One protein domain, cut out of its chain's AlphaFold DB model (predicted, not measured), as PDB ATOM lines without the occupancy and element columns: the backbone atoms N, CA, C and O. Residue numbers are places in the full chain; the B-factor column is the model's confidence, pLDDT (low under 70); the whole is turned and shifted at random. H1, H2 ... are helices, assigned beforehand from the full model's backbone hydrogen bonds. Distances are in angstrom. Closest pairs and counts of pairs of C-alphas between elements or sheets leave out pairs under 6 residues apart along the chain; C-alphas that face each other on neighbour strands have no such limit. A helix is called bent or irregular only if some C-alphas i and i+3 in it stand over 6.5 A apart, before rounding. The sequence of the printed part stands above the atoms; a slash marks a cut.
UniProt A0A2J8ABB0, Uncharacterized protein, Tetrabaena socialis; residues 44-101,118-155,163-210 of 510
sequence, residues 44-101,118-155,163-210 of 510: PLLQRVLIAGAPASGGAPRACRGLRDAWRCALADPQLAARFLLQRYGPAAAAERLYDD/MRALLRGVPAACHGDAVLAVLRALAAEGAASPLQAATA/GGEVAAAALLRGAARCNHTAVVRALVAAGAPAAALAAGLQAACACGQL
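Overview. This is residues 44 to 101, 118 to 155 and 163 to 210 of the 510 residues of an uncharacterized protein of Tetrabaena socialis (UniProt A0A2J8ABB0). Picture an elongated row of helices: the hairpin of H1 and H2 makes one end, H5 with the kinked H3 across it makes the middle, and H6, H7 and H8, side by side in a triangle, make the other end. The short H4 packs on the end of H2 at residues 72 to 76. The printed part has 144 residues with eight named helices, H1 to H8 in order along the chain, and no named strand; its class is all helix. It is compact, with a radius of gyration of the C-alphas of 16.7 A, and spans 55 by 33 by 21 A.

Arrangement. Start at H2, residues 59 to 76, the longest helix. H1, residues 44 to 53, touches it as a helical hairpin, opposite ways at a steep tilt of 41 degrees; their closest C-alphas, Gly 53 and Gly 66, are 4.8 A apart. H4, residues 118 to 121, touches residues 72 to 76 of H2 alone, closest at the C-alphas of Ala 76 and Leu 121, 5.0 A. H3, residues 78 to 93, and H2 touch only at the corner, and only just, with 3 pairs of C-alphas within 8 A, closest at Leu 75 and Ala 81, 4.9 A. H3 has a kink of 84 degrees near residue 87. It touches H5, residues 127 to 143, at a steep tilt of 63 degrees, closest at the C-alphas of Pro 78 and Val 137, 4.5 A. Residues 131 to 135 of H5 alone touch H7, residues 181 to 189, closest at the C-alphas of Gly 131 and Ala 182, 5.1 A. H7 and H6, residues 164 to 178, form a helical hairpin at a shallow tilt of 29 degrees, with the C-alphas of Leu 172 and Val 184 closest at 6.2 A. H8, residues 194 to 206, touches H6 the same way at a shallow tilt of 21 degrees, closest at the C-alphas of Ala 169 and Ala 196, 3.9 A. H2 and H8 are apart. In H1, H2, H6, H7 and H8 every O i to N i+4 pair is within hydrogen-bond range, against 9 of 12 in H3 and 11 of 13 in H5; H4 is too short for such a pair.

Along the chain. Find C-alpha 59 at (211.766, 188.477, 280.420); from there H2 runs 25.9 A to C-alpha 76 at (226.889, 167.510, 278.899). H1 measures 13.9 A, H3 16.9 A, H4 5.0 A, H5 25.3 A, H6 21.2 A, H7 12.0 A and H8 18.2 A, ending at C-alpha 206 at (222.709, 146.576, 299.016). H3 and H5 are irregular: look at C-alphas 88 and 91, 9.3 A apart, and at 128 and 131, 7.2 A apart.

Size, cuts and confidence. The two C-alphas farthest apart, Ser 57 and Ala 194, are 55.6 A from each other. Residues 102 to 117 and 156 to 162 are not printed; the gaps between C-alphas are 9.4 A and 13.5 A. The links printed whole are tight. Mean pLDDT of the printed part is 75.2, with 40 residues under 70, among them 44 to 66 and 145 to 155.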
ATOM      1  N   PRO A  44     235.665 179.447 278.750       61.38
ATOM      2  CA  PRO A  44     234.899 178.798 277.678       61.38
ATOM      3  C   PRO A  44     233.511 178.306 278.123       61.38
ATOM      4  O   PRO A  44     232.567 178.306 277.332       61.38
ATOM      5  N   LEU A  45     233.365 177.912 279.394       62.41
ATOM      6  CA  LEU A  45     232.087 177.523 279.992       62.41
ATOM      7  C   LEU A  45     231.168 178.737 280.130       62.41
ATOM      8  O   LEU A  45     230.008 178.687 279.722       62.41
ATOM      9  N   LEU A  46     231.711 179.841 280.645       66.81
ATOM     10  CA  LEU A  46     230.999 181.108 280.766       66.81
ATOM     11  C   LEU A  46     230.544 181.623 279.391       66.81
ATOM     12  O   LEU A  46     229.377 181.969 279.227       66.81
ATOM     13  N   GLN A  47     231.423 181.598 278.382       64.31
ATOM     14  CA  GLN A  47     231.084 182.007 277.015       64.31
ATOM     15  C   GLN A  47     229.979 181.143 276.402       64.31
ATOM     16  O   GLN A  47     229.013 181.691 275.877       64.31
ATOM     17  N   ARG A  48     230.056 179.810 276.504       60.53
ATOM     18  CA  ARG A  48     228.987 178.926 276.003       60.53
ATOM     19  C   ARG A  48     227.654 179.167 276.710       60.53
ATOM     20  O   ARG A  48     226.618 179.184 276.047       60.53
ATOM     21  N   VAL A  49     227.672 179.381 278.029       63.22
ATOM     22  CA  VAL A  49     226.460 179.677 278.807       63.22
ATOM     23  C   VAL A  49     225.832 181.004 278.379       63.22
ATOM     24  O   VAL A  49     224.615 181.078 278.205       63.22
ATOM     25  N   LEU A  50     226.653 182.035 278.167       63.50
ATOM     26  CA  LEU A  50     226.196 183.352 277.724       63.50
ATOM     27  C   LEU A  50     225.674 183.326 276.279       63.50
ATOM     28  O   LEU A  50     224.609 183.879 276.021       63.50
ATOM     29  N   ILE A  51     226.352 182.630 275.360       63.44
ATOM     30  CA  ILE A  51     225.931 182.495 273.953       63.44
ATOM     31  C   ILE A  51     224.610 181.718 273.843       63.44
ATOM     32  O   ILE A  51     223.700 182.148 273.138       63.44
ATOM     33  N   ALA A  52     224.461 180.605 274.568       58.00
ATOM     34  CA  ALA A  52     223.226 179.817 274.548       58.00
ATOM     35  C   ALA A  52     222.073 180.464 275.346       58.00
ATOM     36  O   ALA A  52     220.907 180.174 275.080       58.00
ATOM     37  N   GLY A  53     222.374 181.351 276.302       55.34
ATOM     38  CA  GLY A  53     221.386 182.158 277.028       55.34
ATOM     39  C   GLY A  53     220.933 183.428 276.290       55.34
ATOM     40  O   GLY A  53     219.868 183.961 276.606       55.34
ATOM     41  N   ALA A  54     221.701 183.888 275.295       57.53
ATOM     42  CA  ALA A  54     221.471 185.131 274.558       57.53
ATOM     43  C   ALA A  54     220.127 185.245 273.799       57.53
ATOM     44  O   ALA A  54     219.607 186.359 273.738       57.53
ATOM     45  N   PRO A  55     219.491 184.179 273.257       52.59
ATOM     46  CA  PRO A  55     218.244 184.356 272.505       52.59
ATOM     47  C   PRO A  55     216.981 184.531 273.373       52.59
ATOM     48  O   PRO A  55     215.871 184.544 272.842       52.59
ATOM     49  N   ALA A  56     217.082 184.691 274.698       51.31
ATOM     50  CA  ALA A  56     215.908 184.877 275.554       51.31
ATOM     51  C   ALA A  56     215.406 186.339 275.576       51.31
ATOM     52  O   ALA A  56     215.429 186.996 276.614       51.31
ATOM     53  N   SER A  57     214.854 186.831 274.465       55.75
ATOM     54  CA  SER A  57     214.148 188.126 274.352       55.75
ATOM     55  C   SER A  57     212.799 188.184 275.109       55.75
ATOM     56  O   SER A  57     211.879 188.902 274.731       55.75
ATOM     57  N   GLY A  58     212.640 187.420 276.195       53.88
ATOM     58  CA  GLY A  58     211.347 187.162 276.833       53.88
ATOM     59  C   GLY A  58     211.377 187.163 278.359       53.88
ATOM     60  O   GLY A  58     210.944 186.192 278.974       53.88
ATOM     61  N   GLY A  59     211.871 188.236 278.975       66.44
ATOM     62  CA  GLY A  59     211.766 188.477 280.420       66.44
ATOM     63  C   GLY A  59     212.585 187.541 281.329       66.44
ATOM     64  O   GLY A  59     213.111 186.503 280.917       66.44
ATOM     65  N   ALA A  60     212.658 187.907 282.616       67.81
ATOM     66  CA  ALA A  60     213.448 187.217 283.644       67.81
ATOM     67  C   ALA A  60     213.244 185.682 283.720       67.81
ATOM     68  O   ALA A  60     214.241 184.958 283.756       67.81
ATOM     69  N   PRO A  61     212.016 185.116 283.682       67.00
ATOM     70  CA  PRO A  61     211.845 183.670 283.834       67.00
ATOM     71  C   PRO A  61     212.347 182.860 282.629       67.00
ATOM     72  O   PRO A  61     212.856 181.749 282.820       67.00
ATOM     73  N   ARG A  62     212.249 183.388 281.397       65.81
ATOM     74  CA  ARG A  62     212.801 182.710 280.209       65.81
ATOM     75  C   ARG A  62     214.315 182.846 280.153       65.81
ATOM     76  O   ARG A  62     214.961 181.855 279.838       65.81
ATOM     77  N   ALA A  63     214.876 183.987 280.554       66.62
ATOM     78  CA  ALA A  63     216.323 184.150 280.699       66.62
ATOM     79  C   ALA A  63     216.902 183.168 281.736       66.62
ATOM     80  O   ALA A  63     217.851 182.444 281.444       66.62
ATOM     81  N   CYS A  64     216.271 183.024 282.908       65.81
ATOM     82  CA  CYS A  64     216.682 182.037 283.913       65.81
ATOM     83  C   CYS A  64     216.502 180.581 283.448       65.81
ATOM     84  O   CYS A  64     217.197 179.681 283.926       65.81
ATOM     85  N   ARG A  65     215.539 180.298 282.564       69.56
ATOM     86  CA  ARG A  65     215.381 178.966 281.961       69.56
ATOM     87  C   ARG A  65     216.454 178.712 280.901       69.56
ATOM     88  O   ARG A  65     217.115 177.686 280.989       69.56
ATOM     89  N   GLY A  66     216.695 179.678 280.015       68.81
ATOM     90  CA  GLY A  66     217.756 179.647 279.009       68.81
ATOM     91  C   GLY A  66     219.138 179.479 279.633       68.81
ATOM     92  O   GLY A  66     219.870 178.586 279.234       68.81
ATOM     93  N   LEU A  67     219.454 180.221 280.698       72.69
ATOM     94  CA  LEU A  67     220.699 180.047 281.456       72.69
ATOM     95  C   LEU A  67     220.824 178.653 282.072       72.69
ATOM     96  O   LEU A  67     221.895 178.058 282.018       72.69
ATOM     97  N   ARG A  68     219.740 178.105 282.642       71.44
ATOM     98  CA  ARG A  68     219.752 176.739 283.189       71.44
ATOM     99  C   ARG A  68     219.964 175.696 282.100       71.44
ATOM    100  O   ARG A  68     220.702 174.747 282.336       71.44
ATOM    101  N   ASP A  69     219.317 175.849 280.953       71.19
ATOM    102  CA  ASP A  69     219.432 174.916 279.831       71.19
ATOM    103  C   ASP A  69     220.808 175.020 279.163       71.19
ATOM    104  O   ASP A  69     221.440 173.995 278.932       71.19
ATOM    105  N   ALA A  70     221.349 176.228 279.019       72.12
ATOM    106  CA  ALA A  70     222.719 176.476 278.584       72.12
ATOM    107  C   ALA A  70     223.751 175.832 279.523       72.12
ATOM    108  O   ALA A  70     224.648 175.129 279.067       72.12
ATOM    109  N   TRP A  71     223.582 175.992 280.838       74.06
ATOM    110  CA  TRP A  71     224.404 175.317 281.847       74.06
ATOM    111  C   TRP A  71     224.324 173.793 281.757       74.06
ATOM    112  O   TRP A  71     225.331 173.108 281.904       74.06
ATOM    113  N   ARG A  72     223.130 173.248 281.518       72.06
ATOM    114  CA  ARG A  72     222.934 171.800 281.366       72.06
ATOM    115  C   ARG A  72     223.614 171.279 280.103       72.06
ATOM    116  O   ARG A  72     224.303 170.273 280.189       72.06
ATOM    117  N   CYS A  73     223.473 171.975 278.975       73.38
ATOM    118  CA  CYS A  73     224.162 171.633 277.729       73.38
ATOM    119  C   CYS A  73     225.682 171.735 277.877       73.38
ATOM    120  O   CYS A  73     226.411 170.891 277.371       73.38
ATOM    121  N   ALA A  74     226.166 172.740 278.605       75.31
ATOM    122  CA  ALA A  74     227.587 172.922 278.848       75.31
ATOM    123  C   ALA A  74     228.176 171.807 279.730       75.31
ATOM    124  O   ALA A  74     229.287 171.355 279.478       75.31
ATOM    125  N   LEU A  75     227.414 171.322 280.717       75.25
ATOM    126  CA  LEU A  75     227.791 170.172 281.543       75.25
ATOM    127  C   LEU A  75     227.640 168.822 280.827       75.25
ATOM    128  O   LEU A  75     228.184 167.844 281.315       75.25
ATOM    129  N   ALA A  76     226.936 168.739 279.695       77.75
ATOM    130  CA  ALA A  76     226.889 167.510 278.899       77.75
ATOM    131  C   ALA A  76     228.223 167.229 278.176       77.75
ATOM    132  O   ALA A  76     228.496 166.088 277.809       77.75
ATOM    133  N   ASP A  77     229.063 168.253 277.985       82.81
ATOM    134  CA  ASP A  77     230.411 168.108 277.436       82.81
ATOM    135  C   ASP A  77     231.381 167.629 278.539       82.81
ATOM    136  O   ASP A  77     231.571 168.340 279.537       82.81
ATOM    137  N   PRO A  78     232.014 166.448 278.393       82.44
ATOM    138  CA  PRO A  78     232.831 165.856 279.449       82.44
ATOM    139  C   PRO A  78     234.050 166.705 279.826       82.44
ATOM    140  O   PRO A  78     234.436 166.716 280.995       82.44
ATOM    141  N   GLN A  79     234.626 167.451 278.878       83.44
ATOM    142  CA  GLN A  79     235.788 168.314 279.130       83.44
ATOM    143  C   GLN A  79     235.413 169.520 279.995       83.44
ATOM    144  O   GLN A  79     236.109 169.889 280.942       83.44
ATOM    145  N   LEU A  80     234.262 170.124 279.706       81.19
ATOM    146  CA  LEU A  80     233.766 171.263 280.467       81.19
ATOM    147  C   LEU A  80     233.264 170.832 281.848       81.19
ATOM    148  O   LEU A  80     233.530 171.518 282.836       81.19
ATOM    149  N   ALA A  81     232.611 169.672 281.938       81.50
ATOM    150  CA  ALA A  81     232.243 169.067 283.213       81.50
ATOM    151  C   ALA A  81     233.470 168.794 284.099       81.50
ATOM    152  O   ALA A  81     233.448 169.127 285.285       81.50
ATOM    153  N   ALA A  82     234.548 168.251 283.527       81.75
ATOM    154  CA  ALA A  82     235.803 168.006 284.236       81.75
ATOM    155  C   ALA A  82     236.414 169.303 284.789       81.75
ATOM    156  O   ALA A  82     236.685 169.397 285.987       81.75
ATOM    157  N   ARG A  83     236.537 170.345 283.956       81.62
ATOM    158  CA  ARG A  83     237.049 171.662 284.382       81.62
ATOM    159  C   ARG A  83     236.199 172.305 285.473       81.62
ATOM    160  O   ARG A  83     236.738 172.866 286.424       81.62
ATOM    161  N   PHE A  84     234.874 172.197 285.369       81.88
ATOM    162  CA  PHE A  84     233.965 172.679 286.408       81.88
ATOM    163  C   PHE A  84     234.195 171.964 287.747       81.88
ATOM    164  O   PHE A  84     234.259 172.607 288.796       81.88
ATOM    165  N   LEU A  85     234.333 170.636 287.722       78.94
ATOM    166  CA  LEU A  85     234.584 169.844 288.925       78.94
ATOM    167  C   LEU A  85     235.945 170.167 289.551       78.94
ATOM    168  O   LEU A  85     236.015 170.332 290.769       78.94
ATOM    169  N   LEU A  86     236.988 170.323 288.733       79.38
ATOM    170  CA  LEU A  86     238.321 170.738 289.174       79.38
ATOM    171  C   LEU A  86     238.301 172.103 289.854       79.38
ATOM    172  O   LEU A  86     238.853 172.259 290.938       79.38
ATOM    173  N   GLN A  87     237.621 173.080 289.260       81.31
ATOM    174  CA  GLN A  87     237.554 174.422 289.828       81.31
ATOM    175  C   GLN A  87     236.744 174.472 291.131       81.31
ATOM    176  O   GLN A  87     237.039 175.271 292.016       81.31
ATOM    177  N   ARG A  88     235.722 173.619 291.258       77.31
ATOM    178  CA  ARG A  88     234.832 173.609 292.423       77.31
ATOM    179  C   ARG A  88     235.368 172.802 293.604       77.31
ATOM    180  O   ARG A  88     235.157 173.201 294.746       77.31
ATOM    181  N   TYR A  89     235.971 171.648 293.337       74.81
ATOM    182  CA  TYR A  89     236.366 170.683 294.367       74.81
ATOM    183  C   TYR A  89     237.884 170.485 294.455       74.81
ATOM    184  O   TYR A  89     238.357 169.844 295.390       74.81
ATOM    185  N   GLY A  90     238.651 171.043 293.519       76.25
ATOM    186  CA  GLY A  90     240.093 170.851 293.433       76.25
ATOM    187  C   GLY A  90     240.492 169.505 292.809       76.25
ATOM    188  O   GLY A  90     239.657 168.612 292.632       76.25
ATOM    189  N   PRO A  91     241.787 169.330 292.491       72.81
ATOM    190  CA  PRO A  91     242.299 168.163 291.768       72.81
ATOM    191  C   PRO A  91     242.221 166.846 292.549       72.81
ATOM    192  O   PRO A  91     242.171 165.787 291.930       72.81
ATOM    193  N   ALA A  92     242.175 166.897 293.885       67.62
ATOM    194  CA  ALA A  92     242.124 165.709 294.739       67.62
ATOM    195  C   ALA A  92     240.695 165.179 294.974       67.62
ATOM    196  O   ALA A  92     240.495 163.971 295.036       67.62
ATOM    197  N   ALA A  93     239.688 166.058 295.079       72.12
ATOM    198  CA  ALA A  93     238.321 165.671 295.461       72.12
ATOM    199  C   ALA A  93     237.313 165.673 294.294       72.12
ATOM    200  O   ALA A  93     236.179 165.219 294.458       72.12
ATOM    201  N   ALA A  94     237.695 166.161 293.107       75.81
ATOM    202  CA  ALA A  94     236.800 166.248 291.948       75.81
ATOM    203  C   ALA A  94     236.194 164.894 291.541       75.81
ATOM    204  O   ALA A  94     235.002 164.823 291.231       75.81
ATOM    205  N   ALA A  95     236.991 163.823 291.566       74.19
ATOM    206  CA  ALA A  95     236.529 162.495 291.177       74.19
ATOM    207  C   ALA A  95     235.676 161.824 292.274       74.19
ATOM    208  O   ALA A  95     234.639 161.244 291.966       74.19
ATOM    209  N   GLU A  96     236.042 161.973 293.553       74.25
ATOM    210  CA  GLU A  96     235.266 161.479 294.707       74.25
ATOM    211  C   GLU A  96     233.825 162.021 294.688       74.25
ATOM    212  O   GLU A  96     232.849 161.276 294.805       74.25
ATOM    213  N   ARG A  97     233.671 163.329 294.441       76.00
ATOM    214  CA  ARG A  97     232.377 164.032 294.514       76.00
ATOM    215  C   ARG A  97     231.471 163.845 293.303       76.00
ATOM    216  O   ARG A  97     230.382 164.418 293.258       76.00
ATOM    217  N   LEU A  98     231.877 163.026 292.338       78.94
ATOM    218  CA  LEU A  98     231.087 162.764 291.140       78.94
ATOM    219  C   LEU A  98     229.798 161.991 291.477       78.94
ATOM    220  O   LEU A  98     228.714 162.326 290.989       78.94
ATOM    221  N   TYR A  99     229.894 161.002 292.372       76.06
ATOM    222  CA  TYR A  99     228.746 160.226 292.854       76.06
ATOM    223  C   TYR A  99     228.223 160.663 294.231       76.06
ATOM    224  O   TYR A  99     227.067 160.364 294.537       76.06
ATOM    225  N   ASP A 100     229.021 161.375 295.035       67.31
ATOM    226  CA  ASP A 100     228.614 161.821 296.371       67.31
ATOM    227  C   ASP A 100     227.731 163.074 296.339       67.31
ATOM    228  O   ASP A 100     228.074 164.092 295.738       67.31
ATOM    229  N   ASP A 101     226.600 163.004 297.041       51.31
ATOM    230  CA  ASP A 101     225.654 164.104 297.214       51.31
ATOM    231  C   ASP A 101     225.910 164.776 298.582       51.31
ATOM    232  O   ASP A 101     225.586 164.183 299.618       51.31
ATOM    233  N   MET A 118     225.117 164.844 288.569       77.94
ATOM    234  CA  MET A 118     224.957 163.581 287.836       77.94
ATOM    235  C   MET A 118     223.694 163.583 286.962       77.94
ATOM    236  O   MET A 118     223.723 163.164 285.809       77.94
ATOM    237  N   ARG A 119     222.582 164.138 287.466       76.88
ATOM    238  CA  ARG A 119     221.353 164.316 286.671       76.88
ATOM    239  C   ARG A 119     221.513 165.311 285.520       76.88
ATOM    240  O   ARG A 119     220.768 165.217 284.548       76.88
ATOM    241  N   ALA A 120     222.409 166.289 285.645       73.00
ATOM    242  CA  ALA A 120     222.720 167.217 284.564       73.00
ATOM    243  C   ALA A 120     223.636 166.565 283.518       73.00
ATOM    244  O   ALA A 120     223.339 166.682 282.336       73.00
ATOM    245  N   LEU A 121     224.662 165.825 283.958       78.12
ATOM    246  CA  LEU A 121     225.603 165.093 283.101       78.12
ATOM    247  C   LEU A 121     224.912 164.022 282.250       78.12
ATOM    248  O   LEU A 121     225.185 163.892 281.065       78.12
ATOM    249  N   LEU A 122     224.002 163.255 282.854       78.50
ATOM    250  CA  LEU A 122     223.361 162.102 282.210       78.50
ATOM    251  C   LEU A 122     222.075 162.452 281.449       78.50
ATOM    252  O   LEU A 122     221.379 161.571 280.945       78.50
ATOM    253  N   ARG A 123     221.697 163.730 281.377       78.38
ATOM    254  CA  ARG A 123     220.435 164.118 280.742       78.38
ATOM    255  C   ARG A 123     220.508 163.943 279.229       78.38
ATOM    256  O   ARG A 123     221.372 164.515 278.581       78.38
ATOM    257  N   GLY A 124     219.551 163.208 278.668       73.25
ATOM    258  CA  GLY A 124     219.507 162.922 277.229       73.25
ATOM    259  C   GLY A 124     220.429 161.779 276.796       73.25
ATOM    260  O   GLY A 124     220.382 161.383 275.637       73.25
ATOM    261  N   VAL A 125     221.210 161.212 277.718       81.88
ATOM    262  CA  VAL A 125     221.979 159.988 277.487       81.88
ATOM    263  C   VAL A 125     221.071 158.790 277.795       81.88
ATOM    264  O   VAL A 125     220.364 158.807 278.804       81.88
ATOM    265  N   PRO A 126     221.029 157.746 276.950       82.81
ATOM    266  CA  PRO A 126     220.296 156.530 277.276       82.81
ATOM    267  C   PRO A 126     220.929 155.829 278.485       82.81
ATOM    268  O   PRO A 126     222.150 155.812 278.636       82.81
ATOM    269  N   ALA A 127     220.104 155.183 279.313       80.12
ATOM    270  CA  ALA A 127     220.552 154.574 280.569       80.12
ATOM    271  C   ALA A 127     221.695 153.555 280.404       80.12
ATOM    272  O   ALA A 127     222.544 153.439 281.283       80.12
ATOM    273  N   ALA A 128     221.747 152.859 279.264       81.12
ATOM    274  CA  ALA A 128     222.818 151.920 278.933       81.12
ATOM    275  C   ALA A 128     224.195 152.598 278.782       81.12
ATOM    276  O   ALA A 128     225.208 151.997 279.122       81.12
ATOM    277  N   CYS A 129     224.227 153.854 278.331       84.81
ATOM    278  CA  CYS A 129     225.452 154.614 278.067       84.81
ATOM    279  C   CYS A 129     225.841 155.543 279.224       84.81
ATOM    280  O   CYS A 129     226.825 156.275 279.125       84.81
ATOM    281  N   HIS A 130     225.093 155.541 280.335       86.62
ATOM    282  CA  HIS A 130     225.426 156.371 281.495       86.62
ATOM    283  C   HIS A 130     226.822 156.061 282.047       86.62
ATOM    284  O   HIS A 130     227.553 156.976 282.425       86.62
ATOM    285  N   GLY A 131     227.213 154.781 282.053       83.31
ATOM    286  CA  GLY A 131     228.557 154.375 282.459       83.31
ATOM    287  C   GLY A 131     229.636 154.984 281.565       83.31
ATOM    288  O   GLY A 131     230.588 155.561 282.080       83.31
ATOM    289  N   ASP A 132     229.456 154.926 280.245       86.19
ATOM    290  CA  ASP A 132     230.421 155.451 279.270       86.19
ATOM    291  C   ASP A 132     230.537 156.977 279.332       86.19
ATOM    292  O   ASP A 132     231.642 157.517 279.275       86.19
ATOM    293  N   ALA A 133     229.413 157.674 279.523       85.62
ATOM    294  CA  ALA A 133     229.387 159.124 279.694       85.62
ATOM    295  C   ALA A 133     230.163 159.562 280.946       85.62
ATOM    296  O   ALA A 133     230.995 160.468 280.881       85.62
ATOM    297  N   VAL A 134     229.958 158.883 282.080       86.62
ATOM    298  CA  VAL A 134     230.727 159.159 283.306       86.62
ATOM    299  C   VAL A 134     232.211 158.854 283.110       86.62
ATOM    300  O   VAL A 134     233.074 159.603 283.565       86.62
ATOM    301  N   LEU A 135     232.525 157.774 282.406       85.81
ATOM    302  CA  LEU A 135     233.899 157.374 282.144       85.81
ATOM    303  C   LEU A 135     234.617 158.388 281.235       85.81
ATOM    304  O   LEU A 135     235.788 158.692 281.465       85.81
ATOM    305  N   ALA A 136     233.916 158.997 280.274       85.56
ATOM    306  CA  ALA A 136     234.442 160.109 279.482       85.56
ATOM    307  C   ALA A 136     234.798 161.331 280.351       85.56
ATOM    308  O   ALA A 136     235.859 161.921 280.155       85.56
ATOM    309  N   VAL A 137     233.971 161.663 281.352       85.94
ATOM    310  CA  VAL A 137     234.275 162.731 282.325       85.94
ATOM    311  C   VAL A 137     235.504 162.376 283.168       85.94
ATOM    312  O   VAL A 137     236.370 163.222 283.365       85.94
ATOM    313  N   LEU A 138     235.629 161.126 283.629       84.69
ATOM    314  CA  LEU A 138     236.801 160.676 284.393       84.69
ATOM    315  C   LEU A 138     238.097 160.733 283.568       84.69
ATOM    316  O   LEU A 138     239.129 161.158 284.085       84.69
ATOM    317  N   ARG A 139     238.048 160.363 282.281       85.38
ATOM    318  CA  ARG A 139     239.193 160.509 281.364       85.38
ATOM    319  C   ARG A 139     239.553 161.976 281.125       85.38
ATOM    320  O   ARG A 139     240.732 162.306 281.104       85.38
ATOM    321  N   ALA A 140     238.557 162.849 280.977       83.75
ATOM    322  CA  ALA A 140     238.777 164.287 280.836       83.75
ATOM    323  C   ALA A 140     239.398 164.903 282.103       83.75
ATOM    324  O   ALA A 140     240.324 165.702 282.004       83.75
ATOM    325  N   LEU A 141     238.959 164.477 283.293       82.69
ATOM    326  CA  LEU A 141     239.576 164.872 284.565       82.69
ATOM    327  C   LEU A 141     241.053 164.465 284.629       82.69
ATOM    328  O   LEU A 141     241.889 165.278 285.015       82.69
ATOM    329  N   ALA A 142     241.382 163.239 284.217       79.81
ATOM    330  CA  ALA A 142     242.766 162.772 284.169       79.81
ATOM    331  C   ALA A 142     243.623 163.579 283.173       79.81
ATOM    332  O   ALA A 142     244.760 163.918 283.483       79.81
ATOM    333  N   ALA A 143     243.072 163.935 282.005       81.25
ATOM    334  CA  ALA A 143     243.773 164.733 280.992       81.25
ATOM    335  C   ALA A 143     244.094 166.168 281.456       81.25
ATOM    336  O   ALA A 143     245.096 166.738 281.038       81.25
ATOM    337  N   GLU A 144     243.268 166.740 282.332       78.00
ATOM    338  CA  GLU A 144     243.444 168.087 282.900       78.00
ATOM    339  C   GLU A 144     244.297 168.085 284.192       78.00
ATOM    340  O   GLU A 144     244.380 169.099 284.883       78.00
ATOM    341  N   GLY A 145     244.942 166.960 284.533       66.94
ATOM    342  CA  GLY A 145     245.870 166.861 285.666       66.94
ATOM    343  C   GLY A 145     245.212 166.629 287.031       66.94
ATOM    344  O   GLY A 145     245.844 166.866 288.061       66.94
ATOM    345  N   ALA A 146     243.953 166.169 287.077       65.62
ATOM    346  CA  ALA A 146     243.373 165.665 288.323       65.62
ATOM    347  C   ALA A 146     244.152 164.434 288.808       65.62
ATOM    348  O   ALA A 146     244.597 163.629 287.986       65.62
ATOM    349  N   ALA A 147     244.238 164.234 290.130       62.25
ATOM    350  CA  ALA A 147     244.736 162.979 290.686       62.25
ATOM    351  C   ALA A 147     243.815 161.862 290.190       62.25
ATOM    352  O   ALA A 147     242.657 161.764 290.611       62.25
ATOM    353  N   SER A 148     244.271 161.093 289.202       60.81
ATOM    354  CA  SER A 148     243.367 160.189 288.523       60.81
ATOM    355  C   SER A 148     243.174 158.952 289.410       60.81
ATOM    356  O   SER A 148     244.130 158.235 289.702       60.81
ATOM    357  N   PRO A 149     241.940 158.645 289.842       57.28
ATOM    358  CA  PRO A 149     241.657 157.417 290.592       57.28
ATOM    359  C   PRO A 149     241.902 156.159 289.735       57.28
ATOM    360  O   PRO A 149     241.891 155.050 290.251       57.28
ATOM    361  N   LEU A 150     242.102 156.346 288.423       56.94
ATOM    362  CA  LEU A 150     242.462 155.328 287.441       56.94
ATOM    363  C   LEU A 150     243.982 155.088 287.343       56.94
ATOM    364  O   LEU A 150     244.357 153.994 286.952       56.94
ATOM    365  N   GLN A 151     244.852 156.055 287.674       54.59
ATOM    366  CA  GLN A 151     246.317 155.848 287.718       54.59
ATOM    367  C   GLN A 151     246.843 155.698 289.151       54.59
ATOM    368  O   GLN A 151     247.857 155.043 289.356       54.59
ATOM    369  N   ALA A 152     246.137 156.229 290.156       46.44
ATOM    370  CA  ALA A 152     246.466 156.013 291.569       46.44
ATOM    371  C   ALA A 152     246.391 154.529 291.982       46.44
ATOM    372  O   ALA A 152     246.973 154.144 292.985       46.44
ATOM    373  N   ALA A 153     245.682 153.700 291.208       42.41
ATOM    374  CA  ALA A 153     245.608 152.253 291.397       42.41
ATOM    375  C   ALA A 153     246.793 151.485 290.766       42.41
ATOM    376  O   ALA A 153     247.039 150.342 291.133       42.41
ATOM    377  N   THR A 154     247.545 152.111 289.852       39.09
ATOM    378  CA  THR A 154     248.714 151.518 289.173       39.09
ATOM    379  C   THR A 154     250.055 152.072 289.653       39.09
ATOM    380  O   THR A 154     251.096 151.574 289.238       39.09
ATOM    381  N   ALA A 155     250.056 153.143 290.448       38.84
ATOM    382  CA  ALA A 155     251.283 153.791 290.885       38.84
ATOM    383  C   ALA A 155     251.946 152.979 292.010       38.84
ATOM    384  O   ALA A 155     251.497 153.017 293.152       38.84
ATOM    385  N   GLY A 163     244.645 160.156 300.030       56.84
ATOM    386  CA  GLY A 163     243.287 160.334 299.508       56.84
ATOM    387  C   GLY A 163     242.921 159.456 298.302       56.84
ATOM    388  O   GLY A 163     241.743 159.391 297.952       56.84
ATOM    389  N   GLY A 164     243.878 158.761 297.672       62.62
ATOM    390  CA  GLY A 164     243.633 157.995 296.439       62.62
ATOM    391  C   GLY A 164     242.710 156.788 296.644       62.62
ATOM    392  O   GLY A 164     241.746 156.596 295.898       62.62
ATOM    393  N   GLU A 165     242.939 156.019 297.711       66.06
ATOM    394  CA  GLU A 165     242.123 154.844 298.045       66.06
ATOM    395  C   GLU A 165     240.685 155.215 298.427       66.06
ATOM    396  O   GLU A 165     239.728 154.542 298.032       66.06
ATOM    397  N   VAL A 166     240.516 156.317 299.164       70.19
ATOM    398  CA  VAL A 166     239.202 156.822 299.587       70.19
ATOM    399  C   VAL A 166     238.392 157.273 298.372       70.19
ATOM    400  O   VAL A 166     237.213 156.922 298.257       70.19
ATOM    401  N   ALA A 167     239.030 157.969 297.428       73.25
ATOM    402  CA  ALA A 167     238.403 158.385 296.179       73.25
ATOM    403  C   ALA A 167     238.000 157.181 295.308       73.25
ATOM    404  O   ALA A 167     236.871 157.135 294.809       73.25
ATOM    405  N   ALA A 168     238.872 156.174 295.172       76.25
ATOM    406  CA  ALA A 168     238.564 154.939 294.445       76.25
ATOM    407  C   ALA A 168     237.392 154.173 295.087       76.25
ATOM    408  O   ALA A 168     236.483 153.720 294.385       76.25
ATOM    409  N   ALA A 169     237.356 154.085 296.420       80.69
ATOM    410  CA  ALA A 169     236.265 153.448 297.154       80.69
ATOM    411  C   ALA A 169     234.934 154.207 297.007       80.69
ATOM    412  O   ALA A 169     233.891 153.575 296.823       80.69
ATOM    413  N   ALA A 170     234.947 155.543 297.058       80.12
ATOM    414  CA  ALA A 170     233.760 156.377 296.851       80.12
ATOM    415  C   ALA A 170     233.206 156.235 295.423       80.12
ATOM    416  O   ALA A 170     232.005 156.011 295.235       80.12
ATOM    417  N   LEU A 171     234.088 156.261 294.420       83.50
ATOM    418  CA  LEU A 171     233.738 156.062 293.014       83.50
ATOM    419  C   LEU A 171     233.167 154.672 292.746       83.50
ATOM    420  O   LEU A 171     232.103 154.572 292.135       83.50
ATOM    421  N   LEU A 172     233.820 153.610 293.228       86.31
ATOM    422  CA  LEU A 172     233.320 152.240 293.080       86.31
ATOM    423  C   LEU A 172     231.973 152.061 293.781       86.31
ATOM    424  O   LEU A 172     231.052 151.479 293.206       86.31
ATOM    425  N   ARG A 173     231.814 152.612 294.989       85.25
ATOM    426  CA  ARG A 173     230.545 152.584 295.729       85.25
ATOM    427  C   ARG A 173     229.427 153.295 294.962       85.25
ATOM    428  O   ARG A 173     228.312 152.774 294.884       85.25
ATOM    429  N   GLY A 174     229.708 154.465 294.396       83.00
ATOM    430  CA  GLY A 174     228.767 155.244 293.591       83.00
ATOM    431  C   GLY A 174     228.390 154.561 292.277       83.00
ATOM    432  O   GLY A 174     227.204 154.371 291.993       83.00
ATOM    433  N   ALA A 175     229.388 154.109 291.519       86.44
ATOM    434  CA  ALA A 175     229.201 153.394 290.261       86.44
ATOM    435  C   ALA A 175     228.407 152.093 290.457       86.44
ATOM    436  O   ALA A 175     227.470 151.826 289.700       86.44
ATOM    437  N   ALA A 176     228.706 151.331 291.514       87.25
ATOM    438  CA  ALA A 176     227.967 150.126 291.878       87.25
ATOM    439  C   ALA A 176     226.511 150.430 292.267       87.25
ATOM    440  O   ALA A 176     225.599 149.728 291.843       87.25
ATOM    441  N   ARG A 177     226.229 151.510 293.011       85.19
ATOM    442  CA  ARG A 177     224.836 151.910 293.301       85.19
ATOM    443  C   ARG A 177     224.043 152.219 292.033       85.19
ATOM    444  O   ARG A 177     222.874 151.846 291.939       85.19
ATOM    445  N   CYS A 178     224.685 152.868 291.065       83.50
ATOM    446  CA  CYS A 178     224.074 153.287 289.806       83.50
ATOM    447  C   CYS A 178     224.108 152.220 288.695       83.50
ATOM    448  O   CYS A 178     223.560 152.464 287.625       83.50
ATOM    449  N   ASN A 179     224.700 151.043 288.936       85.69
ATOM    450  CA  ASN A 179     224.897 149.980 287.938       85.69
ATOM    451  C   ASN A 179     225.748 150.409 286.723       85.69
ATOM    452  O   ASN A 179     225.517 149.963 285.600       85.69
ATOM    453  N   HIS A 180     226.721 151.300 286.919       89.06
ATOM    454  CA  HIS A 180     227.594 151.778 285.845       89.06
ATOM    455  C   HIS A 180     228.747 150.787 285.599       89.06
ATOM    456  O   HIS A 180     229.882 151.013 286.018       89.06
ATOM    457  N   THR A 181     228.444 149.680 284.912       87.88
ATOM    458  CA  THR A 181     229.374 148.563 284.632       87.88
ATOM    459  C   THR A 181     230.661 149.007 283.947       87.88
ATOM    460  O   THR A 181     231.733 148.560 284.337       87.88
ATOM    461  N   ALA A 182     230.585 149.930 282.984       86.62
ATOM    462  CA  ALA A 182     231.759 150.452 282.284       86.62
ATOM    463  C   ALA A 182     232.781 151.081 283.249       86.62
ATOM    464  O   ALA A 182     233.976 150.804 283.158       86.62
ATOM    465  N   VAL A 183     232.305 151.878 284.214       86.06
ATOM    466  CA  VAL A 183     233.155 152.545 285.214       86.06
ATOM    467  C   VAL A 183     233.778 151.522 286.157       86.06
ATOM    468  O   VAL A 183     234.973 151.589 286.427       86.06
ATOM    469  N   VAL A 184     232.991 150.546 286.619       87.56
ATOM    470  CA  VAL A 184     233.491 149.479 287.495       87.56
ATOM    471  C   VAL A 184     234.552 148.639 286.787       87.56
ATOM    472  O   VAL A 184     235.622 148.435 287.345       87.56
ATOM    473  N   ARG A 185     234.313 148.218 285.540       88.31
ATOM    474  CA  ARG A 185     235.285 147.445 284.750       88.31
ATOM    475  C   ARG A 185     236.573 148.216 284.494       88.31
ATOM    476  O   ARG A 185     237.642 147.630 284.582       88.31
ATOM    477  N   ALA A 186     236.484 149.516 284.214       84.62
ATOM    478  CA  ALA A 186     237.671 150.347 284.036       84.62
ATOM    479  C   ALA A 186     238.479 150.502 285.332       84.62
ATOM    480  O   ALA A 186     239.700 150.447 285.282       84.62
ATOM    481  N   LEU A 187     237.816 150.636 286.486       83.56
ATOM    482  CA  LEU A 187     238.491 150.699 287.788       83.56
ATOM    483  C   LEU A 187     239.092 149.345 288.198       83.56
ATOM    484  O   LEU A 187     240.184 149.306 288.753       83.56
ATOM    485  N   VAL A 188     238.423 148.233 287.881       85.62
ATOM    486  CA  VAL A 188     238.974 146.879 288.062       85.62
ATOM    487  C   VAL A 188     240.201 146.671 287.169       85.62
ATOM    488  O   VAL A 188     241.228 146.213 287.654       85.62
ATOM    489  N   ALA A 189     240.124 147.046 285.887       83.81
ATOM    490  CA  ALA A 189     241.245 146.944 284.948       83.81
ATOM    491  C   ALA A 189     242.431 147.843 285.335       83.81
ATOM    492  O   ALA A 189     243.571 147.516 285.023       83.81
ATOM    493  N   ALA A 190     242.163 148.948 286.033       78.56
ATOM    494  CA  ALA A 190     243.176 149.827 286.601       78.56
ATOM    495  C   ALA A 190     243.836 149.276 287.881       78.56
ATOM    496  O   ALA A 190     244.721 149.930 288.416       78.56
ATOM    497  N   GLY A 191     243.422 148.110 288.392       76.25
ATOM    498  CA  GLY A 191     244.023 147.511 289.588       76.25
ATOM    499  C   GLY A 191     243.529 148.110 290.908       76.25
ATOM    500  O   GLY A 191     244.297 148.218 291.855       76.25
ATOM    501  N   ALA A 192     242.259 148.532 290.990       79.88
ATOM    502  CA  ALA A 192     241.716 149.130 292.213       79.88
ATOM    503  C   ALA A 192     241.971 148.262 293.471       79.88
ATOM    504  O   ALA A 192     241.777 147.043 293.423       79.88
ATOM    505  N   PRO A 193     242.327 148.877 294.618       78.94
ATOM    506  CA  PRO A 193     242.689 148.140 295.825       78.94
ATOM    507  C   PRO A 193     241.513 147.313 296.359       78.94
ATOM    508  O   PRO A 193     240.343 147.702 296.251       78.94
ATOM    509  N   ALA A 194     241.822 146.189 297.013       79.12
ATOM    510  CA  ALA A 194     240.826 145.239 297.518       79.12
ATOM    511  C   ALA A 194     239.782 145.891 298.449       79.12
ATOM    512  O   ALA A 194     238.598 145.555 298.389       79.12
ATOM    513  N   ALA A 195     240.182 146.878 299.259       77.75
ATOM    514  CA  ALA A 195     239.273 147.626 300.131       77.75
ATOM    515  C   ALA A 195     238.233 148.451 299.342       77.75
ATOM    516  O   ALA A 195     237.053 148.495 299.710       77.75
ATOM    517  N   ALA A 196     238.642 149.066 298.230       80.88
ATOM    518  CA  ALA A 196     237.752 149.835 297.365       80.88
ATOM    519  C   ALA A 196     236.789 148.915 296.593       80.88
ATOM    520  O   ALA A 196     235.590 149.202 296.507       80.88
ATOM    521  N   LEU A 197     237.284 147.767 296.115       85.69
ATOM    522  CA  LEU A 197     236.463 146.717 295.507       85.69
ATOM    523  C   LEU A 197     235.440 146.143 296.499       85.69
ATOM    524  O   LEU A 197     234.271 145.991 296.143       85.69
ATOM    525  N   ALA A 198     235.827 145.909 297.757       84.44
ATOM    526  CA  ALA A 198     234.915 145.463 298.811       84.44
ATOM    527  C   ALA A 198     233.817 146.503 299.109       84.44
ATOM    528  O   ALA A 198     232.643 146.148 299.243       84.44
ATOM    529  N   ALA A 199     234.160 147.797 299.137       83.62
ATOM    530  CA  ALA A 199     233.182 148.876 299.298       83.62
ATOM    531  C   ALA A 199     232.194 148.961 298.115       83.62
ATOM    532  O   ALA A 199     230.992 149.170 298.322       83.62
ATOM    533  N   GLY A 200     232.685 148.771 296.885       84.94
ATOM    534  CA  GLY A 200     231.859 148.652 295.680       84.94
ATOM    535  C   GLY A 200     230.941 147.429 295.722       84.94
ATOM    536  O   GLY A 200     229.739 147.543 295.466       84.94
ATOM    537  N   LEU A 201     231.470 146.275 296.134       89.00
ATOM    538  CA  LEU A 201     230.722 145.026 296.272       89.00
ATOM    539  C   LEU A 201     229.592 145.172 297.294       89.00
ATOM    540  O   LEU A 201     228.450 144.810 297.005       89.00
ATOM    541  N   GLN A 202     229.874 145.762 298.455       88.94
ATOM    542  CA  GLN A 202     228.871 146.010 299.489       88.94
ATOM    543  C   GLN A 202     227.726 146.894 298.969       88.94
ATOM    544  O   GLN A 202     226.551 146.623 299.244       88.94
ATOM    545  N   ALA A 203     228.044 147.929 298.185       85.19
ATOM    546  CA  ALA A 203     227.049 148.775 297.531       85.19
ATOM    547  C   ALA A 203     226.221 148.019 296.482       85.19
ATOM    548  O   ALA A 203     224.991 148.110 296.508       85.19
ATOM    549  N   ALA A 204     226.861 147.230 295.613       88.38
ATOM    550  CA  ALA A 204     226.171 146.391 294.631       88.38
ATOM    551  C   ALA A 204     225.215 145.396 295.313       88.38
ATOM    552  O   ALA A 204     224.079 145.208 294.865       88.38
ATOM    553  N   CYS A 205     225.637 144.822 296.444       88.25
ATOM    554  CA  CYS A 205     224.852 143.903 297.266       88.25
ATOM    555  C   CYS A 205     223.625 144.578 297.894       88.25
ATOM    556  O   CYS A 205     222.510 144.051 297.807       88.25
ATOM    557  N   ALA A 206     223.804 145.771 298.471       84.94
ATOM    558  CA  ALA A 206     222.709 146.576 299.016       84.94
ATOM    559  C   ALA A 206     221.691 146.970 297.934       84.94
ATOM    560  O   ALA A 206     220.489 147.028 298.195       84.94
ATOM    561  N   CYS A 207     222.168 147.192 296.708       83.75
ATOM    562  CA  CYS A 207     221.350 147.500 295.545       83.75
ATOM    563  C   CYS A 207     220.867 146.263 294.784       83.75
ATOM    564  O   CYS A 207     220.145 146.461 293.815       83.75
ATOM    565  N   GLY A 208     221.222 145.032 295.184       84.69
ATOM    566  CA  GLY A 208     220.774 143.754 294.608       84.69
ATOM    567  C   GLY A 208     221.248 143.458 293.179       84.69
ATOM    568  O   GLY A 208     220.560 142.770 292.435       84.69
ATOM    569  N   GLN A 209     222.351 144.031 292.714       86.75
ATOM    570  CA  GLN A 209     222.777 143.882 291.317       86.75
ATOM    571  C   GLN A 209     223.613 142.610 291.117       86.75
ATOM    572  O   GLN A 209     224.828 142.635 291.274       86.75
ATOM    573  N   LEU A 210     222.972 141.494 290.754       87.38
ATOM    574  CA  LEU A 210     223.636 140.186 290.666       87.38
ATOM    575  C   LEU A 210     224.816 140.151 289.681       87.38
ATOM    576  O   LEU A 210     225.865 139.610 290.017       87.38
TER     577      LEU A 210